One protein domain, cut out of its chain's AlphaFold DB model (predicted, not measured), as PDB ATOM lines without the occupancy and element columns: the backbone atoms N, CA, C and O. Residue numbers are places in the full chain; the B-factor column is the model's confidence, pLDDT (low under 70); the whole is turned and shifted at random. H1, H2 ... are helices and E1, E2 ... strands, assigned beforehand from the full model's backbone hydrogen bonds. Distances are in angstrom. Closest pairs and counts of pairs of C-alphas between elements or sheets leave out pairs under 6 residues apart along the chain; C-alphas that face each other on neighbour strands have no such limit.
ATOM      1  N   ARG A   2     136.516 155.885 123.567       81.50
ATOM      2  CA  ARG A   2     136.978 154.812 122.672       81.50
ATOM      3  C   ARG A   2     137.905 153.883 123.458       81.50
ATOM      4  O   ARG A   2     138.569 154.392 124.359       81.50
ATOM      5  N   PRO A   3     137.976 152.588 123.115       86.56
ATOM      6  CA  PRO A   3     138.986 151.700 123.668       86.56
ATOM      7  C   PRO A   3     140.382 152.331 123.657       86.56
ATOM      8  O   PRO A   3     140.783 152.902 122.641       86.56
ATOM      9  N   GLY A   4     141.064 152.326 124.800       88.62
ATOM     10  CA  GLY A   4     142.404 152.908 124.969       88.62
ATOM     11  C   GLY A   4     142.495 154.445 124.931       88.62
ATOM     12  O   GLY A   4     143.559 154.993 125.211       88.62
ATOM     13  N   LYS A   5     141.409 155.179 124.632       91.50
ATOM     14  CA  LYS A   5     141.401 156.655 124.577       91.50
ATOM     15  C   LYS A   5     140.272 157.263 125.413       91.50
ATOM     16  O   LYS A   5     139.087 157.178 125.072       91.50
ATOM     17  N   GLY A   6     140.669 157.983 126.463       92.44
ATOM     18  CA  GLY A   6     139.751 158.614 127.418       92.44
ATOM     19  C   GLY A   6     139.163 157.636 128.439       92.44
ATOM     20  O   GLY A   6     138.111 157.910 129.008       92.44
ATOM     21  N   GLU A   7     139.806 156.486 128.626       96.62
ATOM     22  CA  GLU A   7     139.532 155.556 129.722       96.62
ATOM     23  C   GLU A   7     140.278 155.968 130.994       96.62
ATOM     24  O   GLU A   7     141.186 156.796 130.943       96.62
ATOM     25  N   ALA A   8     139.890 155.382 132.128       97.19
ATOM     26  CA  ALA A   8     140.426 155.701 133.450       97.19
ATOM     27  C   ALA A   8     140.303 157.197 133.802       97.19
ATOM     28  O   ALA A   8     141.132 157.752 134.510       97.19
ATOM     29  N   TYR A   9     139.242 157.865 133.340       96.88
ATOM     30  CA  TYR A   9     139.092 159.322 133.484       96.88
ATOM     31  C   TYR A   9     139.005 159.812 134.941       96.88
ATOM     32  O   TYR A   9     139.247 160.984 135.200       96.88
ATOM     33  N   ASN A  10     138.685 158.927 135.889       98.00
ATOM     34  CA  ASN A  10     138.673 159.235 137.323       98.00
ATOM     35  C   ASN A  10     140.020 158.962 138.021       98.00
ATOM     36  O   ASN A  10     140.136 159.228 139.215       98.00
ATOM     37  N   LEU A  11     141.018 158.415 137.316       98.31
ATOM     38  CA  LEU A  11     142.304 158.022 137.897       98.31
ATOM     39  C   LEU A  11     143.032 159.188 138.582       98.31
ATOM     40  O   LEU A  11     143.417 159.000 139.734       98.31
ATOM     41  N   PRO A  12     143.141 160.398 137.990       98.12
ATOM     42  CA  PRO A  12     143.792 161.516 138.672       98.12
ATOM     43  C   PRO A  12     143.152 161.826 140.031       98.12
ATOM     44  O   PRO A  12     143.849 161.932 141.033       98.12
ATOM     45  N   CYS A  13     141.817 161.875 140.098       98.19
ATOM     46  CA  CYS A  13     141.100 162.110 141.351       98.19
ATOM     47  C   CYS A  13     141.335 160.990 142.375       98.19
ATOM     48  O   CYS A  13     141.489 161.261 143.562       98.19
ATOM     49  N   ALA A  14     141.370 159.733 141.931       98.31
ATOM     50  CA  ALA A  14     141.610 158.595 142.811       98.31
ATOM     51  C   ALA A  14     143.028 158.597 143.402       98.31
ATOM     52  O   ALA A  14     143.197 158.292 144.583       98.31
ATOM     53  N   LEU A  15     144.031 158.997 142.617       98.25
ATOM     54  CA  LEU A  15     145.407 159.147 143.094       98.25
ATOM     55  C   LEU A  15     145.541 160.284 144.114       98.25
ATOM     56  O   LEU A  15     146.262 160.128 145.098       98.25
ATOM     57  N   GLU A  16     144.817 161.394 143.939       98.38
ATOM     58  CA  GLU A  16     144.765 162.463 144.949       98.38
ATOM     59  C   GLU A  16     144.155 161.970 146.270       98.38
ATOM     60  O   GLU A  16     144.695 162.243 147.342       98.38
ATOM     61  N   VAL A  17     143.081 161.170 146.209       98.12
ATOM     62  CA  VAL A  17     142.480 160.556 147.405       98.12
ATOM     63  C   VAL A  17     143.487 159.659 148.127       98.12
ATOM     64  O   VAL A  17     143.660 159.795 149.338       98.12
ATOM     65  N   LYS A  18     144.195 158.783 147.402       97.88
ATOM     66  CA  LYS A  18     145.213 157.913 148.012       97.88
ATOM     67  C   LYS A  18     146.411 158.692 148.548       97.88
ATOM     68  O   LYS A  18     146.963 158.309 149.569       97.88
ATOM     69  N   ARG A  19     146.795 159.812 147.928       97.88
ATOM     70  CA  ARG A  19     147.848 160.683 148.474       97.88
ATOM     71  C   ARG A  19     147.453 161.263 149.833       97.88
ATOM     72  O   ARG A  19     148.300 161.360 150.713       97.88
ATOM     73  N   GLY A  20     146.182 161.636 150.002       98.12
ATOM     74  CA  GLY A  20     145.656 162.134 151.275       98.12
ATOM     75  C   GLY A  20     145.432 161.042 152.324       98.12
ATOM     76  O   GLY A  20     145.562 161.311 153.515       98.12
ATOM     77  N   ILE A  21     145.094 159.820 151.894       97.88
ATOM     78  CA  ILE A  21     144.800 158.681 152.776       97.88
ATOM     79  C   ILE A  21     145.427 157.399 152.186       97.88
ATOM     80  O   ILE A  21     144.727 156.626 151.525       97.88
ATOM     81  N   PRO A  22     146.734 157.148 152.405       95.88
ATOM     82  CA  PRO A  22     147.474 156.067 151.736       95.88
ATOM     83  C   PRO A  22     146.898 154.662 151.934       95.88
ATOM     84  O   PRO A  22     146.915 153.849 151.008       95.88
ATOM     85  N   ASP A  23     146.341 154.396 153.115       97.06
ATOM     86  CA  ASP A  23     145.803 153.081 153.481       97.06
ATOM     87  C   ASP A  23     144.364 152.847 152.993       97.06
ATOM     88  O   ASP A  23     143.843 151.731 153.094       97.06
ATOM     89  N   LEU A  24     143.699 153.876 152.451       97.81
ATOM     90  CA  LEU A  24     142.339 153.738 151.945       97.81
ATOM     91  C   LEU A  24     142.332 152.867 150.685       97.81
ATOM     92  O   LEU A  24     142.952 153.194 149.671       97.81
ATOM     93  N   LYS A  25     141.564 151.779 150.738       98.19
ATOM     94  CA  LYS A  25     141.322 150.920 149.579       98.19
ATOM     95  C   LYS A  25     140.371 151.595 148.601       98.19
ATOM     96  O   LYS A  25     139.255 151.961 148.967       98.19
ATOM     97  N   VAL A  26     140.808 151.734 147.351       98.25
ATOM     98  CA  VAL A  26     140.046 152.392 146.284       98.25
ATOM     99  C   VAL A  26     139.728 151.405 145.168       98.25
ATOM    100  O   VAL A  26     140.621 150.782 144.595       98.25
ATOM    101  N   ILE A  27     138.442 151.321 144.818       98.44
ATOM    102  CA  ILE A  27     137.965 150.614 143.627       98.44
ATOM    103  C   ILE A  27     137.584 151.660 142.575       98.44
ATOM    104  O   ILE A  27     136.610 152.398 142.746       98.44
ATOM    105  N   LEU A  28     138.344 151.751 141.483       98.50
ATOM    106  CA  LEU A  28     138.167 152.802 140.486       98.50
ATOM    107  C   LEU A  28     137.153 152.414 139.407       98.50
ATOM    108  O   LEU A  28     137.381 151.497 138.621       98.50
ATOM    109  N   VAL A  29     136.081 153.194 139.273       97.56
ATOM    110  CA  VAL A  29     135.294 153.243 138.034       97.56
ATOM    111  C   VAL A  29     135.862 154.326 137.119       97.56
ATOM    112  O   VAL A  29     136.090 155.449 137.555       97.56
ATOM    113  N   GLY A  30     136.073 154.018 135.840       95.62
ATOM    114  CA  GLY A  30     136.684 154.967 134.896       95.62
ATOM    115  C   GLY A  30     136.364 154.690 133.432       95.62
ATOM    116  O   GLY A  30     137.107 155.100 132.547       95.62
ATOM    117  N   GLY A  31     135.287 153.948 133.156       95.69
ATOM    118  CA  GLY A  31     134.900 153.596 131.788       95.69
ATOM    119  C   GLY A  31     135.956 152.776 131.041       95.69
ATOM    120  O   GLY A  31     136.129 152.974 129.843       95.69
ATOM    121  N   MET A  32     136.648 151.867 131.725       96.62
ATOM    122  CA  MET A  32     137.676 151.012 131.122       96.62
ATOM    123  C   MET A  32     137.060 149.926 130.239       96.62
ATOM    124  O   MET A  32     136.096 149.286 130.668       96.62
ATOM    125  N   ARG A  33     137.573 149.761 129.012       97.00
ATOM    126  CA  ARG A  33     137.180 148.754 127.995       97.00
ATOM    127  C   ARG A  33     138.385 147.940 127.536       97.00
ATOM    128  O   ARG A  33     138.162 146.888 126.952       97.00
ATOM    129  N   SER A  34     139.599 148.396 127.801       97.12
ATOM    130  CA  SER A  34     140.842 147.693 127.496       97.12
ATOM    131  C   SER A  34     141.416 147.045 128.753       97.12
ATOM    132  O   SER A  34     141.418 147.675 129.815       97.12
ATOM    133  N   VAL A  35     141.914 145.811 128.630       97.44
ATOM    134  CA  VAL A  35     142.600 145.134 129.741       97.44
ATOM    135  C   VAL A  35     143.889 145.871 130.093       97.44
ATOM    136  O   VAL A  35     144.141 146.123 131.261       97.44
ATOM    137  N   GLU A  36     144.596 146.384 129.088       97.50
ATOM    138  CA  GLU A  36     145.863 147.097 129.253       97.50
ATOM    139  C   GLU A  36     145.687 148.392 130.057       97.50
ATOM    140  O   GLU A  36     146.546 148.787 130.840       97.50
ATOM    141  N   VAL A  37     144.548 149.077 129.891       97.81
ATOM    142  CA  VAL A  37     144.241 150.269 130.695       97.81
ATOM    143  C   VAL A  37     143.902 149.878 132.130       97.81
ATOM    144  O   VAL A  37     144.285 150.588 133.056       97.81
ATOM    145  N   ALA A  38     143.170 148.778 132.318       97.56
ATOM    146  CA  ALA A  38     142.841 148.283 133.647       97.56
ATOM    147  C   ALA A  38     144.101 147.856 134.413       97.56
ATOM    148  O   ALA A  38     144.250 148.239 135.567       97.56
ATOM    149  N   GLU A  39     145.024 147.144 133.765       97.69
ATOM    150  CA  GLU A  39     146.319 146.751 134.331       97.69
ATOM    151  C   GLU A  39     147.159 147.974 134.702       97.69
ATOM    152  O   GLU A  39     147.569 148.096 135.854       97.69
ATOM    153  N   ARG A  40     147.294 148.951 133.794       98.00
ATOM    154  CA  ARG A  40     148.009 150.205 134.085       98.00
ATOM    155  C   ARG A  40     147.440 150.931 135.308       98.00
ATOM    156  O   ARG A  40     148.185 151.440 136.133       98.00
ATOM    157  N   VAL A  41     146.114 150.977 135.456       98.31
ATOM    158  CA  VAL A  41     145.464 151.595 136.627       98.31
ATOM    159  C   VAL A  41     145.878 150.907 137.932       98.31
ATOM    160  O   VAL A  41     146.081 151.590 138.935       98.31
ATOM    161  N   LEU A  42     145.997 149.578 137.929       98.25
ATOM    162  CA  LEU A  42     146.448 148.819 139.097       98.25
ATOM    163  C   LEU A  42     147.931 149.093 139.394       98.25
ATOM    164  O   LEU A  42     148.291 149.329 140.546       98.25
ATOM    165  N   GLU A  43     148.772 149.142 138.358       98.31
ATOM    166  CA  GLU A  43     150.198 149.489 138.465       98.31
ATOM    167  C   GLU A  43     150.424 150.911 139.005       98.31
ATOM    168  O   GLU A  43     151.373 151.149 139.749       98.31
ATOM    169  N   GLU A  44     149.522 151.849 138.702       97.69
ATOM    170  CA  GLU A  44     149.545 153.225 139.219       97.69
ATOM    171  C   GLU A  44     149.112 153.334 140.702       97.69
ATOM    172  O   GLU A  44     149.105 154.426 141.270       97.69
ATOM    173  N   GLY A  45     148.789 152.216 141.365       96.25
ATOM    174  CA  GLY A  45     148.556 152.157 142.812       96.25
ATOM    175  C   GLY A  45     147.085 152.115 143.236       96.25
ATOM    176  O   GLY A  45     146.783 152.291 144.422       96.25
ATOM    177  N   ILE A  46     146.160 151.872 142.305       98.50
ATOM    178  CA  ILE A  46     144.747 151.613 142.612       98.50
ATOM    179  C   ILE A  46     144.553 150.144 143.001       98.50
ATOM    180  O   ILE A  46     145.082 149.247 142.356       98.50
ATOM    181  N   ASP A  47     143.767 149.884 144.048       98.38
ATOM    182  CA  ASP A  47     143.638 148.536 144.617       98.38
ATOM    183  C   ASP A  47     142.757 147.604 143.771       98.38
ATOM    184  O   ASP A  47     142.977 146.395 143.751       98.38
ATOM    185  N   ALA A  48     141.744 148.148 143.094       98.31
ATOM    186  CA  ALA A  48     140.905 147.392 142.171       98.31
ATOM    187  C   ALA A  48     140.239 148.288 141.120       98.31
ATOM    188  O   ALA A  48     140.044 149.490 141.306       98.31
ATOM    189  N   VAL A  49     139.805 147.674 140.023       97.81
ATOM    190  CA  VAL A  49     139.041 148.326 138.954       97.81
ATOM    191  C   VAL A  49     137.593 147.844 138.952       97.81
ATOM    192  O   VAL A  49     137.310 146.657 139.098       97.81
ATOM    193  N   ALA A  50     136.656 148.770 138.763       97.56
ATOM    194  CA  ALA A  50     135.235 148.469 138.642       97.56
ATOM    195  C   ALA A  50     134.775 148.543 137.183       97.56
ATOM    196  O   ALA A  50     134.979 149.542 136.479       97.56
ATOM    197  N   PHE A  51     134.041 147.515 136.766       96.94
ATOM    198  CA  PHE A  51     133.355 147.464 135.483       96.94
ATOM    199  C   PHE A  51     131.842 147.448 135.704       96.94
ATOM    200  O   PHE A  51     131.331 146.768 136.585       96.94
ATOM    201  N   SER A  52     131.111 148.193 134.877       95.94
ATOM    202  CA  SER A  52     129.643 148.183 134.852       95.94
ATOM    203  C   SER A  52     129.172 147.811 133.447       95.94
ATOM    204  O   SER A  52     129.051 146.635 133.117       95.94
ATOM    205  N   ARG A  53     129.026 148.801 132.559       96.31
ATOM    206  CA  ARG A  53     128.598 148.609 131.163       96.31
ATOM    207  C   ARG A  53     129.368 147.518 130.390       96.31
ATOM    208  O   ARG A  53     128.714 146.819 129.626       96.31
ATOM    209  N   PRO A  54     130.693 147.331 130.569       96.94
ATOM    210  CA  PRO A  54     131.420 146.201 129.981       96.94
ATOM    211  C   PRO A  54     130.861 144.829 130.365       96.94
ATOM    212  O   PRO A  54     130.656 144.011 129.479       96.94
ATOM    213  N   LEU A  55     130.536 144.610 131.642       97.25
ATOM    214  CA  LEU A  55     129.992 143.338 132.132       97.25
ATOM    215  C   LEU A  55     128.518 143.148 131.757       97.25
ATOM    216  O   LEU A  55     128.073 142.020 131.594       97.25
ATOM    217  N   ILE A  56     127.767 144.237 131.555       96.69
ATOM    218  CA  ILE A  56     126.402 144.170 131.004       96.69
ATOM    219  C   ILE A  56     126.430 143.732 129.530       96.69
ATOM    220  O   ILE A  56     125.568 142.976 129.094       96.69
ATOM    221  N   ALA A  57     127.394 144.232 128.748       96.75
ATOM    222  CA  ALA A  57     127.562 143.861 127.338       96.75
ATOM    223  C   ALA A  57     128.182 142.467 127.164       96.75
ATOM    224  O   ALA A  57     127.878 141.772 126.199       96.75
ATOM    225  N   GLU A  58     129.080 142.086 128.068       96.94
ATOM    226  CA  GLU A  58     129.888 140.879 127.965       96.94
ATOM    227  C   GLU A  58     130.193 140.309 129.367       96.94
ATOM    228  O   GLU A  58     131.258 140.577 129.927       96.94
ATOM    229  N   PRO A  59     129.278 139.517 129.961       97.00
ATOM    230  CA  PRO A  59     129.447 138.983 131.320       97.00
ATOM    231  C   PRO A  59     130.708 138.126 131.512       97.00
ATOM    232  O   PRO A  59     131.277 138.067 132.597       97.00
ATOM    233  N   GLN A  60     131.164 137.470 130.444       97.56
ATOM    234  CA  GLN A  60     132.356 136.623 130.411       97.56
ATOM    235  C   GLN A  60     133.666 137.381 130.141       97.56
ATOM    236  O   GLN A  60     134.699 136.731 129.987       97.56
ATOM    237  N   LEU A  61     133.643 138.716 130.065       98.00
ATOM    238  CA  LEU A  61     134.805 139.537 129.706       98.00
ATOM    239  C   LEU A  61     136.076 139.191 130.511       98.00
ATOM    240  O   LEU A  61     137.097 138.959 129.868       98.00
ATOM    241  N   PRO A  62     136.045 139.040 131.855       96.56
ATOM    242  CA  PRO A  62     137.253 138.688 132.608       96.56
ATOM    243  C   PRO A  62     137.848 137.339 132.188       96.56
ATOM    244  O   PRO A  62     139.051 137.237 131.984       96.56
ATOM    245  N   LYS A  63     137.004 136.321 131.964       98.06
ATOM    246  CA  LYS A  63     137.445 134.996 131.495       98.06
ATOM    247  C   LYS A  63     137.994 135.034 130.068       98.06
ATOM    248  O   LYS A  63     138.778 134.171 129.695       98.06
ATOM    249  N   ARG A  64     137.527 135.971 129.236       98.12
ATOM    250  CA  ARG A  64     138.023 136.156 127.864       98.12
ATOM    251  C   ARG A  64     139.430 136.749 127.877       98.12
ATOM    252  O   ARG A  64     140.310 136.192 127.228       98.12
ATOM    253  N   TRP A  65     139.635 137.791 128.682       98.06
ATOM    254  CA  TRP A  65     140.954 138.380 128.915       98.06
ATOM    255  C   TRP A  65     141.927 137.377 129.539       98.06
ATOM    256  O   TRP A  65     143.012 137.192 129.010       98.06
ATOM    257  N   GLU A  66     141.505 136.634 130.564       97.50
ATOM    258  CA  GLU A  66     142.317 135.581 131.198       97.50
ATOM    259  C   GLU A  66     142.789 134.502 130.202       97.50
ATOM    260  O   GLU A  66     143.876 133.950 130.339       97.50
ATOM    261  N   LYS A  67     141.997 134.218 129.160       98.19
ATOM    262  CA  LYS A  67     142.342 133.261 128.094       98.19
ATOM    263  C   LYS A  67     143.258 133.838 127.005       98.19
ATOM    264  O   LYS A  67     143.534 133.137 126.033       98.19
ATOM    265  N   GLY A  68     143.703 135.086 127.139       97.62
ATOM    266  CA  GLY A  68     144.632 135.750 126.223       97.62
ATOM    267  C   GLY A  68     143.978 136.515 125.069       97.62
ATOM    268  O   GLY A  68     144.684 137.134 124.277       97.62
ATOM    269  N   ASP A  69     142.644 136.531 124.956       98.19
ATOM    270  CA  ASP A  69     141.977 137.438 124.015       98.19
ATOM    271  C   ASP A  69     141.808 138.806 124.671       98.19
ATOM    272  O   ASP A  69     140.802 139.068 125.323       98.19
ATOM    273  N   HIS A  70     142.794 139.676 124.472       97.50
ATOM    274  CA  HIS A  70     142.844 141.023 125.044       97.50
ATOM    275  C   HIS A  70     142.067 142.070 124.233       97.50
ATOM    276  O   HIS A  70     142.120 143.262 124.537       97.50
ATOM    277  N   SER A  71     141.307 141.667 123.206       97.75
ATOM    278  CA  SER A  71     140.526 142.645 122.450       97.75
ATOM    279  C   SER A  71     139.533 143.384 123.370       97.75
ATOM    280  O   SER A  71     138.966 142.777 124.293       97.75
ATOM    281  N   PRO A  72     139.298 144.694 123.153       97.38
ATOM    282  CA  PRO A  72     138.488 145.492 124.064       97.38
ATOM    283  C   PRO A  72     137.081 144.935 124.290       97.38
ATOM    284  O   PRO A  72     136.521 144.218 123.459       97.38
ATOM    285  N   SER A  73     136.471 145.313 125.411       97.19
ATOM    286  CA  SER A  73     135.061 145.044 125.686       97.19
ATOM    287  C   SER A  73     134.181 145.515 124.532       97.19
ATOM    288  O   SER A  73     134.338 146.626 124.020       97.19
ATOM    289  N   LYS A  74     133.158 144.720 124.213       96.19
ATOM    290  CA  LYS A  74     132.176 145.045 123.170       96.19
ATOM    291  C   LYS A  74     131.332 146.298 123.483       96.19
ATOM    292  O   LYS A  74     130.654 146.831 122.615       96.19
ATOM    293  N   CYS A  75     131.354 146.816 124.715       95.81
ATOM    294  CA  CYS A  75     130.553 147.977 125.113       95.81
ATOM    295  C   CYS A  75     130.807 149.231 124.244       95.81
ATOM    296  O   CYS A  75     131.838 149.889 124.362       95.81
ATOM    297  N   LEU A  76     129.786 149.662 123.496       94.25
ATOM    298  CA  LEU A  76     129.845 150.837 122.609       94.25
ATOM    299  C   LEU A  76     129.757 152.198 123.322       94.25
ATOM    300  O   LEU A  76     129.792 153.244 122.684       94.25
ATOM    301  N   SER A  77     129.605 152.220 124.651       93.44
ATOM    302  CA  SER A  77     129.344 153.452 125.422       93.44
ATOM    303  C   SER A  77     128.098 154.244 124.980       93.44
ATOM    304  O   SER A  77     128.039 155.448 125.205       93.44
ATOM    305  N   CYS A  78     127.090 153.585 124.401       94.00
ATOM    306  CA  CYS A  78     125.872 154.225 123.882       94.00
ATOM    307  C   CYS A  78     124.828 154.609 124.949       94.00
ATOM    308  O   CYS A  78     123.849 155.267 124.629       94.00
ATOM    309  N   ASN A  79     125.003 154.169 126.202       93.88
ATOM    310  CA  ASN A  79     124.068 154.353 127.325       93.88
ATOM    311  C   ASN A  79     122.667 153.722 127.168       93.88
ATOM    312  O   ASN A  79     121.869 153.819 128.093       93.88
ATOM    313  N   LEU A  80     122.398 152.958 126.103       94.31
ATOM    314  CA  LEU A  80     121.118 152.251 125.901       94.31
ATOM    315  C   LEU A  80     120.834 151.137 126.930       94.31
ATOM    316  O   LEU A  80     119.752 150.555 126.958       94.31
ATOM    317  N   CYS A  81     121.800 150.812 127.789       94.38
ATOM    318  CA  CYS A  81     121.582 149.909 128.916       94.38
ATOM    319  C   CYS A  81     120.835 150.552 130.088       94.38
ATOM    320  O   CYS A  81     120.326 149.831 130.944       94.38
ATOM    321  N   PHE A  82     120.787 151.884 130.138       90.06
ATOM    322  CA  PHE A  82     120.167 152.641 131.211       90.06
ATOM    323  C   PHE A  82     118.763 153.087 130.792       90.06
ATOM    324  O   PHE A  82     118.597 154.035 130.029       90.06
ATOM    325  N   THR A  83     117.752 152.381 131.288       87.19
ATOM    326  CA  THR A  83     116.329 152.704 131.130       87.19
ATOM    327  C   THR A  83     115.637 152.531 132.477       87.19
ATOM    328  O   THR A  83     116.045 151.696 133.279       87.19
ATOM    329  N   ILE A  84     114.607 153.337 132.737       87.06
ATOM    330  CA  ILE A  84     113.817 153.283 133.980       87.06
ATOM    331  C   ILE A  84     112.593 152.366 133.869       87.06
ATOM    332  O   ILE A  84     111.923 152.120 134.864       87.06
ATOM    333  N   LYS A  85     112.266 151.904 132.656       91.69
ATOM    334  CA  LYS A  85     111.034 151.144 132.378       91.69
ATOM    335  C   LYS A  85     111.249 149.636 132.315       91.69
ATOM    336  O   LYS A  85     110.294 148.880 132.432       91.69
ATOM    337  N   GLU A  86     112.483 149.202 132.099       91.06
ATOM    338  CA  GLU A  86     112.822 147.811 131.812       91.06
ATOM    339  C   GLU A  86     114.047 147.392 132.631       91.06
ATOM    340  O   GLU A  86     114.848 148.250 133.014       91.06
ATOM    341  N   PRO A  87     114.256 146.083 132.852       93.31
ATOM    342  CA  PRO A  87     115.491 145.586 133.439       93.31
ATOM    343  C   PRO A  87     116.744 146.048 132.678       93.31
ATOM    344  O   PRO A  87     116.737 146.266 131.457       93.31
ATOM    345  N   VAL A  88     117.848 146.171 133.417       94.19
ATOM    346  CA  VAL A  88     119.157 146.523 132.857       94.19
ATOM    347  C   VAL A  88     119.607 145.426 131.890       94.19
ATOM    348  O   VAL A  88     119.728 144.267 132.267       94.19
ATOM    349  N   ALA A  89     119.880 145.808 130.642       94.62
ATOM    350  CA  ALA A  89     120.328 144.907 129.582       94.62
ATOM    351  C   ALA A  89     121.154 145.673 128.541       94.62
ATOM    352  O   ALA A  89     120.967 146.875 128.358       94.62
ATOM    353  N   CYS A  90     122.067 145.005 127.834       96.00
ATOM    354  CA  CYS A  90     122.770 145.638 126.720       96.00
ATOM    355  C   CYS A  90     121.870 145.696 125.479       96.00
ATOM    356  O   CYS A  90     121.544 144.660 124.914       96.00
ATOM    357  N   ARG A  91     121.521 146.906 125.026       94.12
ATOM    358  CA  ARG A  91     120.688 147.135 123.825       94.12
ATOM    359  C   ARG A  91     121.465 147.703 122.631       94.12
ATOM    360  O   ARG A  91     120.883 148.051 121.621       94.12
ATOM    361  N   GLY A  92     122.782 147.873 122.768       92.50
ATOM    362  CA  GLY A  92     123.614 148.497 121.730       92.50
ATOM    363  C   GLY A  92     124.331 147.520 120.801       92.50
ATOM    364  O   GLY A  92     124.796 147.939 119.752       92.50
ATOM    365  N   LEU A  93     124.478 146.253 121.198       86.62
ATOM    366  CA  LEU A  93     125.275 145.277 120.445       86.62
ATOM    367  C   LEU A  93     124.518 144.600 119.307       86.62
ATOM    368  O   LEU A  93     125.147 144.197 118.340       86.62
ATOM    369  N   ASN A  94     123.198 144.526 119.425       77.25
ATOM    370  CA  ASN A  94     122.274 144.053 118.401       77.25
ATOM    371  C   ASN A  94     121.057 144.990 118.468       77.25
ATOM    372  O   ASN A  94     120.097 144.655 119.163       77.25
ATOM    373  N   PRO A  95     121.191 146.220 117.944       61.66
ATOM    374  CA  PRO A  95     120.162 147.247 118.067       61.66
ATOM    375  C   PRO A  95     118.869 146.878 117.337       61.66
ATOM    376  O   PRO A  95     118.942 146.117 116.343       61.66
TER     377      PRO A  95
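This is residues 2 to 95 of the 95 residues of an uncharacterized protein of Deltaproteobacteria bacterium (UniProt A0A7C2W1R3). With little regular structure, this domain has a tiny sheet of parallel strands E1 and E2, with H2 packed on E2 and H1 near E1; beyond H3 and H4 follows a long tail, residues 67 to 95, with no named element. Of 94 printed residues, 36 are in named elements, mostly helix, ordered H1, E1, H2, E2, H3, H4. It is only just compact, close to loose: radius of gyration of the C-alphas 14.4 A, spans 44 by 34 by 21 A.

E1 is residues 27 to 29 and E2 48 to 50. H1, residues 11 to 20, begins at (142.304, 158.022, 137.897) and measures 14.4 A. H2 is residues 35 to 43, 12.4 A; H3 is 53 to 57; H4, 61 to 66, ends at (142.317, 135.581, 131.198).

N 28 of E1 and O 48 of E2 are 2.8 A apart, within hydrogen-bond range. E1, H2 and E2 form a strand-helix-strand unit, parallel strands with a helix between, its crossover right-handed. The closest C-alphas of H2 and E2, Leu 42 and Ala 48, are 6.5 A apart. H3 and H4 are close but not clearly touching, closest C-alphas Leu 55 and Leu 61, 6.6 A. Every helix has every O i to N i+4 pair within range.

The farthest C-alphas, Gly 20 and Pro 95, are 44.4 A apart. The printed part has no cut; residue 95 is under pLDDT 70.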